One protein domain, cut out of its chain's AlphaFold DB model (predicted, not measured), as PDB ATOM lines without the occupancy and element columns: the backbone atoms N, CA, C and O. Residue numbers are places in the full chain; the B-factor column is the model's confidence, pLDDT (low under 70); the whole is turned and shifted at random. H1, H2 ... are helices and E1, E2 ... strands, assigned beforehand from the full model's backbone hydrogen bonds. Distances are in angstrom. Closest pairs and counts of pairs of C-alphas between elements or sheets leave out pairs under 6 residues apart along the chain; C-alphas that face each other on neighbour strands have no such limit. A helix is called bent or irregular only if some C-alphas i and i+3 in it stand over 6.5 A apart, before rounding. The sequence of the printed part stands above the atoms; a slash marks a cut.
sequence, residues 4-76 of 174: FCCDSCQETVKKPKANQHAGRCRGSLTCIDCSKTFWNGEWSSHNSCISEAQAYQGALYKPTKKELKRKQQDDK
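Overview. This is residues 4 to 76 of the 174 residues of the protein "zf-LYAR domain-containing protein" of Protomyces lactucae-debilis (UniProt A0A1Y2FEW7). A small three-stranded sheet with H1 over one face makes a head at one end of an elongated, open shape; a long link, residues 32 to 51, leads from it to H2 and H3 at the other end, where H3 sticks out free. The 73 printed residues hold three strands and three helices in the order E1, E2, H1, E3, H2, H3, a mixed class. The sheet's order is E2, E1, E3, all antiparallel. The whole is loose, with a radius of gyration of the C-alphas of 14.5 A and spans of 42 by 27 by 16 A.

Arrangement. Start at E1, residues 4 to 6, which forms a hairpin with E2, residues 12 to 14; N 13 and O 4 are 2.7 A apart. On the other side of E1 is E3, residues 29 to 31, with N 5 and O 30 2.8 A apart. H1, residues 15 to 25, is on the sheet, two layers with a helix on one face, at a height over the sheet of 8.4 A; the closest C-alphas of H1 and E1 are those of Lys 15 and Phe 4, 7.1 A. E2, H1 and E3 form a split strand-helix-strand unit, two strands of one sheet with a helix between them along the chain and E1 between them in the sheet, with a right-handed crossover. Residues 37 to 38 pair antiparallel with residues 29 to 30. H2, residues 52 to 60, and H3, residues 65 to 74, are apart. O i to N i+4 pairs are within hydrogen-bond range in 5 of 7 for H1, 3 of 5 for H2 and 4 of 6 for H3.

Along the chain. Find C-alpha 4 at (-84.123, -29.300, 82.084), where E1 begins; E1 and E3 each run 6.6 A, E2 6.8 A. H1 runs 14.9 A and is irregular, but only just: C-alphas 16 and 19 are 6.9 A apart. H2 runs 12.9 A and is irregular, with C-alphas 56 and 59 9.2 A apart. H3 runs 15.1 A to C-alpha 74 at (-92.039, -10.485, 88.988).

Size, cuts and confidence. Look to Arg 24 and Lys 65 for the C-alphas farthest apart, 42.4 A. The printed part has no cut; the link from E3 to H2 is long, the others tight. Residues 70 to 76 have pLDDT under 70.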
ATOM      1  N   PHE A   4     -84.885 -28.814  80.940       95.25
ATOM      2  CA  PHE A   4     -84.123 -29.300  82.084       95.25
ATOM      3  C   PHE A   4     -83.459 -30.632  81.746       95.25
ATOM      4  O   PHE A   4     -83.993 -31.394  80.948       95.25
ATOM      5  N   CYS A   5     -82.335 -30.930  82.378       95.88
ATOM      6  CA  CYS A   5     -81.693 -32.236  82.386       95.88
ATOM      7  C   CYS A   5     -81.839 -32.837  83.789       95.88
ATOM      8  O   CYS A   5     -81.601 -32.136  84.773       95.88
ATOM      9  N   CYS A   6     -82.271 -34.092  83.899       95.44
ATOM     10  CA  CYS A   6     -82.287 -34.784  85.187       95.44
ATOM     11  C   CYS A   6     -80.918 -35.400  85.480       95.44
ATOM     12  O   CYS A   6     -80.396 -36.139  84.656       95.44
ATOM     13  N   ASP A   7     -80.370 -35.165  86.668       93.62
ATOM     14  CA  ASP A   7     -79.051 -35.692  87.045       93.62
ATOM     15  C   ASP A   7     -79.064 -37.219  87.269       93.62
ATOM     16  O   ASP A   7     -78.091 -37.919  87.012       93.62
ATOM     17  N   SER A   8     -80.206 -37.775  87.690       93.94
ATOM     18  CA  SER A   8     -80.325 -39.203  88.016       93.94
ATOM     19  C   SER A   8     -80.453 -40.110  86.791       93.94
ATOM     20  O   SER A   8     -79.923 -41.217  86.796       93.94
ATOM     21  N   CYS A   9     -81.174 -39.678  85.756       95.06
ATOM     22  CA  CYS A   9     -81.426 -40.491  84.559       95.06
ATOM     23  C   CYS A   9     -80.914 -39.852  83.262       95.06
ATOM     24  O   CYS A   9     -81.116 -40.418  82.190       95.06
ATOM     25  N   GLN A  10     -80.309 -38.663  83.349       93.38
ATOM     26  CA  GLN A  10     -79.758 -37.894  82.226       93.38
ATOM     27  C   GLN A  10     -80.739 -37.654  81.069       93.38
ATOM     28  O   GLN A  10     -80.350 -37.432  79.924       93.38
ATOM     29  N   GLU A  11     -82.042 -37.657  81.365       93.56
ATOM     30  CA  GLU A  11     -83.082 -37.375  80.382       93.56
ATOM     31  C   GLU A  11     -83.340 -35.864  80.300       93.56
ATOM     32  O   GLU A  11     -83.410 -35.164  81.316       93.56
ATOM     33  N   THR A  12     -83.528 -35.354  79.078       95.00
ATOM     34  CA  THR A  12     -83.948 -33.965  78.862       95.00
ATOM     35  C   THR A  12     -85.465 -33.837  78.981       95.00
ATOM     36  O   THR A  12     -86.227 -34.365  78.170       95.00
ATOM     37  N   VAL A  13     -85.920 -33.069  79.966       94.25
ATOM     38  CA  VAL A  13     -87.328 -32.887  80.316       94.25
ATOM     39  C   VAL A  13     -87.759 -31.446  80.051       94.25
ATOM     40  O   VAL A  13     -87.176 -30.481  80.544       94.25
ATOM     41  N   LYS A  14     -88.840 -31.269  79.288       93.75
ATOM     42  CA  LYS A  14     -89.471 -29.952  79.097       93.75
ATOM     43  C   LYS A  14     -90.273 -29.567  80.337       93.75
ATOM     44  O   LYS A  14     -90.924 -30.419  80.938       93.75
ATOM     45  N   LYS A  15     -90.341 -28.270  80.649       91.31
ATOM     46  CA  LYS A  15     -91.054 -27.738  81.824       91.31
ATOM     47  C   LYS A  15     -92.443 -28.340  82.145       91.31
ATOM     48  O   LYS A  15     -92.628 -28.743  83.290       91.31
ATOM     49  N   PRO A  16     -93.402 -28.491  81.207       92.00
ATOM     50  CA  PRO A  16     -94.707 -29.089  81.529       92.00
ATOM     51  C   PRO A  16     -94.625 -30.554  81.992       92.00
ATOM     52  O   PRO A  16     -95.501 -31.020  82.711       92.00
ATOM     53  N   LYS A  17     -93.567 -31.282  81.615       93.19
ATOM     54  CA  LYS A  17     -93.333 -32.678  82.016       93.19
ATOM     55  C   LYS A  17     -92.397 -32.812  83.221       93.19
ATOM     56  O   LYS A  17     -92.253 -33.912  83.742       93.19
ATOM     57  N   ALA A  18     -91.800 -31.716  83.693       92.88
ATOM     58  CA  ALA A  18     -90.862 -31.724  84.814       92.88
ATOM     59  C   ALA A  18     -91.512 -32.227  86.113       92.88
ATOM     60  O   ALA A  18     -90.915 -33.024  86.827       92.88
ATOM     61  N   ASN A  19     -92.765 -31.841  86.381       91.94
ATOM     62  CA  ASN A  19     -93.502 -32.305  87.563       91.94
ATOM     63  C   ASN A  19     -93.773 -33.823  87.506       91.94
ATOM     64  O   ASN A  19     -93.459 -34.558  88.441       91.94
ATOM     65  N   GLN A  20     -94.245 -34.321  86.358       93.88
ATOM     66  CA  GLN A  20     -94.463 -35.756  86.162       93.88
ATOM     67  C   GLN A  20     -93.159 -36.558  86.288       93.88
ATOM     68  O   GLN A  20     -93.141 -37.630  86.891       93.88
ATOM     69  N   HIS A  21     -92.065 -36.040  85.726       94.25
ATOM     70  CA  HIS A  21     -90.753 -36.665  85.820       94.25
ATOM     71  C   HIS A  21     -90.247 -36.708  87.266       94.25
ATOM     72  O   HIS A  21     -89.781 -37.751  87.716       94.25
ATOM     73  N   ALA A  22     -90.408 -35.622  88.026       90.75
ATOM     74  CA  ALA A  22     -90.019 -35.572  89.429       90.75
ATOM     75  C   ALA A  22     -90.769 -36.591  90.297       90.75
ATOM     76  O   ALA A  22     -90.161 -37.208  91.168       90.75
ATOM     77  N   GLY A  23     -92.055 -36.838  90.025       91.25
ATOM     78  CA  GLY A  23     -92.821 -37.878  90.719       91.25
ATOM     79  C   GLY A  23     -92.294 -39.300  90.473       91.25
ATOM     80  O   GLY A  23     -92.378 -40.145  91.364       91.25
ATOM     81  N   ARG A  24     -91.721 -39.556  89.288       93.00
ATOM     82  CA  ARG A  24     -91.180 -40.868  88.896       93.00
ATOM     83  C   ARG A  24     -89.722 -41.056  89.309       93.00
ATOM     84  O   ARG A  24     -89.391 -42.069  89.907       93.00
ATOM     85  N   CYS A  25     -88.861 -40.107  88.951       91.38
ATOM     86  CA  CYS A  25     -87.413 -40.229  89.093       91.38
ATOM     87  C   CYS A  25     -86.901 -39.687  90.432       91.38
ATOM     88  O   CYS A  25     -85.868 -40.141  90.911       91.38
ATOM     89  N   ARG A  26     -87.600 -38.711  91.033       87.25
ATOM     90  CA  ARG A  26     -87.205 -38.021  92.277       87.25
ATOM     91  C   ARG A  26     -85.791 -37.411  92.269       87.25
ATOM     92  O   ARG A  26     -85.268 -37.078  93.327       87.25
ATOM     93  N   GLY A  27     -85.194 -37.253  91.089       89.25
ATOM     94  CA  GLY A  27     -83.888 -36.632  90.900       89.25
ATOM     95  C   GLY A  27     -83.954 -35.107  90.882       89.25
ATOM     96  O   GLY A  27     -85.022 -34.509  90.726       89.25
ATOM     97  N   SER A  28     -82.790 -34.476  91.008       93.62
ATOM     98  CA  SER A  28     -82.615 -33.047  90.755       93.62
ATOM     99  C   SER A  28     -82.764 -32.738  89.262       93.62
ATOM    100  O   SER A  28     -82.436 -33.559  88.397       93.62
ATOM    101  N   LEU A  29     -83.284 -31.548  88.954       94.69
ATOM    102  CA  LEU A  29     -83.388 -31.042  87.584       94.69
ATOM    103  C   LEU A  29     -82.479 -29.828  87.427       94.69
ATOM    104  O   LEU A  29     -82.642 -28.836  88.131       94.69
ATOM    105  N   THR A  30     -81.579 -29.870  86.456       95.31
ATOM    106  CA  THR A  30     -80.696 -28.755  86.105       95.31
ATOM    107  C   THR A  30     -81.203 -28.082  84.842       95.31
ATOM    108  O   THR A  30     -81.472 -28.744  83.843       95.31
ATOM    109  N   CYS A  31     -81.376 -26.762  84.855       93.62
ATOM    110  CA  CYS A  31     -81.712 -26.036  83.632       93.62
ATOM    111  C   CYS A  31     -80.513 -26.040  82.684       93.62
ATOM    112  O   CYS A  31     -79.412 -25.678  83.084       93.62
ATOM    113  N   ILE A  32     -80.741 -26.402  81.424       92.88
ATOM    114  CA  ILE A  32     -79.675 -26.493  80.416       92.88
ATOM    115  C   ILE A  32     -79.108 -25.106  80.085       92.88
ATOM    116  O   ILE A  32     -77.911 -24.961  79.871       92.88
ATOM    117  N   ASP A  33     -79.952 -24.075  80.103       91.44
ATOM    118  CA  ASP A  33     -79.563 -22.734  79.665       91.44
ATOM    119  C   ASP A  33     -78.776 -21.966  80.742       91.44
ATOM    120  O   ASP A  33     -77.838 -21.241  80.431       91.44
ATOM    121  N   CYS A  34     -79.156 -22.095  82.020       90.69
ATOM    122  CA  CYS A  34     -78.503 -21.372  83.121       90.69
ATOM    123  C   CYS A  34     -77.683 -22.252  84.064       90.69
ATOM    124  O   CYS A  34     -77.133 -21.740  85.036       90.69
ATOM    125  N   SER A  35     -77.627 -23.563  83.817       90.94
ATOM    126  CA  SER A  35     -76.923 -24.548  84.653       90.94
ATOM    127  C   SER A  35     -77.307 -24.515  86.141       90.94
ATOM    128  O   SER A  35     -76.582 -25.031  86.988       90.94
ATOM    129  N   LYS A  36     -78.458 -23.923  86.490       91.06
ATOM    130  CA  LYS A  36     -78.968 -23.904  87.863       91.06
ATOM    131  C   LYS A  36     -79.690 -25.214  88.149       91.06
ATOM    132  O   LYS A  36     -80.582 -25.604  87.392       91.06
ATOM    133  N   THR A  37     -79.318 -25.867  89.244       93.31
ATOM    134  CA  THR A  37     -79.958 -27.099  89.710       93.31
ATOM    135  C   THR A  37     -81.077 -26.781  90.696       93.31
ATOM    136  O   THR A  37     -80.927 -25.924  91.565       93.31
ATOM    137  N   PHE A  38     -82.208 -27.459  90.529       93.31
ATOM    138  CA  PHE A  38     -83.433 -27.275  91.294       93.31
ATOM    139  C   PHE A  38     -83.800 -28.567  92.021       93.31
ATOM    140  O   PHE A  38     -83.740 -29.659  91.444       93.31
ATOM    141  N   TRP A  39     -84.255 -28.421  93.265       91.19
ATOM    142  CA  TRP A  39     -84.767 -29.509  94.098       91.19
ATOM    143  C   TRP A  39     -86.230 -29.265  94.472       91.19
ATOM    144  O   TRP A  39     -86.737 -28.153  94.361       91.19
ATOM    145  N   ASN A  40     -86.927 -30.325  94.891       87.12
ATOM    146  CA  ASN A  40     -88.218 -30.249  95.590       87.12
ATOM    147  C   ASN A  40     -89.323 -29.396  94.924       87.12
ATOM    148  O   ASN A  40     -90.176 -28.845  95.613       87.12
ATOM    149  N   GLY A  41     -89.355 -29.293  93.593       86.75
ATOM    150  CA  GLY A  41     -90.407 -28.573  92.860       86.75
ATOM    151  C   GLY A  41     -90.037 -27.168  92.387       86.75
ATOM    152  O   GLY A  41     -90.812 -26.553  91.650       86.75
ATOM    153  N   GLU A  42     -88.851 -26.662  92.732       90.44
ATOM    154  CA  GLU A  42     -88.434 -25.286  92.418       90.44
ATOM    155  C   GLU A  42     -88.322 -24.992  90.910       90.44
ATOM    156  O   GLU A  42     -88.414 -23.844  90.482       90.44
ATOM    157  N   TRP A  43     -88.219 -26.014  90.056       90.56
ATOM    158  CA  TRP A  43     -88.231 -25.846  88.595       90.56
ATOM    159  C   TRP A  43     -89.542 -25.228  88.067       90.56
ATOM    160  O   TRP A  43     -89.571 -24.669  86.964       90.56
ATOM    161  N   SER A  44     -90.641 -25.308  88.831       89.56
ATOM    162  CA  SER A  44     -91.937 -24.733  88.451       89.56
ATOM    163  C   SER A  44     -91.899 -23.202  88.390       89.56
ATOM    164  O   SER A  44     -92.471 -22.611  87.472       89.56
ATOM    165  N   SER A  45     -91.146 -22.544  89.276       90.00
ATOM    166  CA  SER A  45     -90.993 -21.080  89.267       90.00
ATOM    167  C   SER A  45     -89.967 -20.595  88.236       90.00
ATOM    168  O   SER A  45     -89.999 -19.441  87.815       90.00
ATOM    169  N   HIS A  46     -89.097 -21.478  87.742       90.94
ATOM    170  CA  HIS A  46     -88.034 -21.105  86.813       90.94
ATOM    171  C   HIS A  46     -88.547 -20.851  85.383       90.94
ATOM    172  O   HIS A  46     -88.638 -21.766  84.564       90.94
ATOM    173  N   ASN A  47     -88.966 -19.617  85.098       88.12
ATOM    174  CA  ASN A  47     -89.508 -19.190  83.797       88.12
ATOM    175  C   ASN A  47     -88.520 -18.381  82.950       88.12
ATOM    176  O   ASN A  47     -88.715 -18.251  81.740       88.12
ATOM    177  N   SER A  48     -87.479 -17.839  83.574       87.44
ATOM    178  CA  SER A  48     -86.472 -17.002  82.938       87.44
ATOM    179  C   SER A  48     -85.081 -17.421  83.404       87.44
ATOM    180  O   SER A  48     -84.810 -17.565  84.598       87.44
ATOM    181  N   CYS A  49     -84.200 -17.647  82.437       88.19
ATOM    182  CA  CYS A  49     -82.789 -17.908  82.682       88.19
ATOM    183  C   CYS A  49     -82.071 -16.584  82.953       88.19
ATOM    184  O   CYS A  49     -82.467 -15.541  82.423       88.19
ATOM    185  N   ILE A  50     -81.026 -16.619  83.786       83.69
ATOM    186  CA  ILE A  50     -80.129 -15.467  83.929       83.69
ATOM    187  C   ILE A  50     -79.534 -15.135  82.558       83.69
ATOM    188  O   ILE A  50     -79.249 -16.034  81.768       83.69
ATOM    189  N   SER A  51     -79.394 -13.845  82.252       80.75
ATOM    190  CA  SER A  51     -78.755 -13.439  81.005       80.75
ATOM    191  C   SER A  51     -77.267 -13.778  81.054       80.75
ATOM    192  O   SER A  51     -76.648 -13.731  82.118       80.75
ATOM    193  N   GLU A  52     -76.675 -14.076  79.899       77.31
ATOM    194  CA  GLU A  52     -75.232 -14.325  79.789       77.31
ATOM    195  C   GLU A  52     -74.428 -13.163  80.381       77.31
ATOM    196  O   GLU A  52     -73.522 -13.369  81.179       77.31
ATOM    197  N   ALA A  53     -74.817 -11.920  80.077       73.56
ATOM    198  CA  ALA A  53     -74.168 -10.739  80.633       73.56
ATOM    199  C   ALA A  53     -74.217 -10.717  82.171       73.56
ATOM    200  O   ALA A  53     -73.217 -10.382  82.797       73.56
ATOM    201  N   GLN A  54     -75.328 -11.126  82.789       79.19
ATOM    202  CA  GLN A  54     -75.425 -11.223  84.246       79.19
ATOM    203  C   GLN A  54     -74.584 -12.381  84.808       79.19
ATOM    204  O   GLN A  54     -73.987 -12.228  85.872       79.19
ATOM    205  N   ALA A  55     -74.508 -13.512  84.101       78.62
ATOM    206  CA  ALA A  55     -73.700 -14.662  84.504       78.62
ATOM    207  C   ALA A  55     -72.191 -14.362  84.452       78.62
ATOM    208  O   ALA A  55     -71.472 -14.679  85.396       78.62
ATOM    209  N   TYR A  56     -71.718 -13.705  83.386       79.12
ATOM    210  CA  TYR A  56     -70.294 -13.410  83.188       79.12
ATOM    211  C   TYR A  56     -69.820 -12.144  83.908       79.12
ATOM    212  O   TYR A  56     -68.680 -12.093  84.360       79.12
ATOM    213  N   GLN A  57     -70.660 -11.108  84.022       80.94
ATOM    214  CA  GLN A  57     -70.248  -9.851  84.666       80.94
ATOM    215  C   GLN A  57     -70.353  -9.901  86.194       80.94
ATOM    216  O   GLN A  57     -69.781  -9.035  86.857       80.94
ATOM    217  N   GLY A  58     -71.052 -10.892  86.762       81.62
ATOM    218  CA  GLY A  58     -71.152 -11.099  88.207       81.62
ATOM    219  C   GLY A  58     -71.502  -9.810  88.958       81.62
ATOM    220  O   GLY A  58     -72.514  -9.166  88.678       81.62
ATOM    221  N   ALA A  59     -70.631  -9.398  89.885       79.38
ATOM    222  CA  ALA A  59     -70.811  -8.192  90.698       79.38
ATOM    223  C   ALA A  59     -70.705  -6.863  89.920       79.38
ATOM    224  O   ALA A  59     -71.156  -5.831  90.412       79.38
ATOM    225  N   LEU A  60     -70.132  -6.857  88.711       83.19
ATOM    226  CA  LEU A  60     -70.033  -5.658  87.867       83.19
ATOM    227  C   LEU A  60     -71.262  -5.460  86.963       83.19
ATOM    228  O   LEU A  60     -71.340  -4.445  86.263       83.19
ATOM    229  N   TYR A  61     -72.222  -6.393  86.968       84.69
ATOM    230  CA  TYR A  61     -73.413  -6.310  86.127       84.69
ATOM    231  C   TYR A  61     -74.271  -5.089  86.479       84.69
ATOM    232  O   TYR A  61     -74.815  -4.981  87.580       84.69
ATOM    233  N   LYS A  62     -74.448  -4.178  85.517       83.12
ATOM    234  CA  LYS A  62     -75.361  -3.034  85.644       83.12
ATOM    235  C   LYS A  62     -76.631  -3.315  84.838       83.12
ATOM    236  O   LYS A  62     -76.583  -3.210  83.611       83.12
ATOM    237  N   PRO A  63     -77.766  -3.647  85.486       79.94
ATOM    238  CA  PRO A  63     -78.995  -3.962  84.770       79.94
ATOM    239  C   PRO A  63     -79.493  -2.738  84.002       79.94
ATOM    240  O   PRO A  63     -79.500  -1.611  84.507       79.94
ATOM    241  N   THR A  64     -79.950  -2.950  82.772       81.31
ATOM    242  CA  THR A  64     -80.514  -1.863  81.973       81.31
ATOM    243  C   THR A  64     -81.875  -1.427  82.530       81.31
ATOM    244  O   THR A  64     -82.606  -2.191  83.163       81.31
ATOM    245  N   LYS A  65     -82.287  -0.183  82.240       79.50
ATOM    246  CA  LYS A  65     -83.580   0.377  82.692       79.50
ATOM    247  C   LYS A  65     -84.796  -0.471  82.271       79.50
ATOM    248  O   LYS A  65     -85.830  -0.438  82.932       79.50
ATOM    249  N   LYS A  66     -84.674  -1.239  81.180       76.44
ATOM    250  CA  LYS A  66     -85.709  -2.165  80.690       76.44
ATOM    251  C   LYS A  66     -85.793  -3.443  81.531       76.44
ATOM    252  O   LYS A  66     -86.890  -3.946  81.744       76.44
ATOM    253  N   GLU A  67     -84.665  -3.943  82.026       73.19
ATOM    254  CA  GLU A  67     -84.596  -5.150  82.858       73.19
ATOM    255  C   GLU A  67     -85.052  -4.885  84.293       73.19
ATOM    256  O   GLU A  67     -85.773  -5.699  84.864       73.19
ATOM    257  N   LEU A  68     -84.737  -3.706  84.837       75.25
ATOM    258  CA  LEU A  68     -85.244  -3.255  86.139       75.25
ATOM    259  C   LEU A  68     -86.778  -3.233  86.182       75.25
ATOM    260  O   LEU A  68     -87.387  -3.681  87.152       75.25
ATOM    261  N   LYS A  69     -87.409  -2.775  85.095       74.31
ATOM    262  CA  LYS A  69     -88.871  -2.738  84.983       74.31
ATOM    263  C   LYS A  69     -89.498  -4.135  84.874       74.31
ATOM    264  O   LYS A  69     -90.633  -4.307  85.299       74.31
ATOM    265  N   ARG A  70     -88.767  -5.118  84.327       69.12
ATOM    266  CA  ARG A  70     -89.204  -6.526  84.268       69.12
ATOM    267  C   ARG A  70     -89.100  -7.203  85.636       69.12
ATOM    268  O   ARG A  70     -90.071  -7.814  86.057       69.12
ATOM    269  N   LYS A  71     -87.996  -7.008  86.373       64.75
ATOM    270  CA  LYS A  71     -87.849  -7.541  87.743       64.75
ATOM    271  C   LYS A  71     -88.933  -7.025  88.700       64.75
ATOM    272  O   LYS A  71     -89.536  -7.808  89.415       64.75
ATOM    273  N   GLN A  72     -89.274  -5.736  88.627       60.78
ATOM    274  CA  GLN A  72     -90.343  -5.148  89.454       60.78
ATOM    275  C   GLN A  72     -91.756  -5.686  89.172       60.78
ATOM    276  O   GLN A  72     -92.649  -5.480  89.992       60.78
ATOM    277  N   GLN A  73     -91.985  -6.345  88.031       58.81
ATOM    278  CA  GLN A  73     -93.253  -7.029  87.758       58.81
ATOM    279  C   GLN A  73     -93.289  -8.452  88.328       58.81
ATOM    280  O   GLN A  73     -94.353  -8.868  88.774       58.81
ATOM    281  N   ASP A  74     -92.155  -9.155  88.370       55.72
ATOM    282  CA  ASP A  74     -92.039 -10.485  88.988       55.72
ATOM    283  C   ASP A  74     -92.068 -10.416  90.533       55.72
ATOM    284  O   ASP A  74     -92.738 -11.224  91.173       55.72
ATOM    285  N   ASP A  75     -91.450  -9.398  91.147       55.44
ATOM    286  CA  ASP A  75     -91.420  -9.219  92.614       55.44
ATOM    287  C   ASP A  75     -92.781  -8.842  93.243       55.44
ATOM    288  O   ASP A  75     -92.954  -8.921  94.457       55.44
ATOM    289  N   LYS A  76     -93.792  -8.457  92.450       49.09
ATOM    290  CA  LYS A  76     -95.137  -8.142  92.978       49.09
ATOM    291  C   LYS A  76     -96.012  -9.373  93.260       49.09
ATOM    292  O   LYS A  76     -97.127  -9.196  93.748       49.09
TER     293      LYS A  76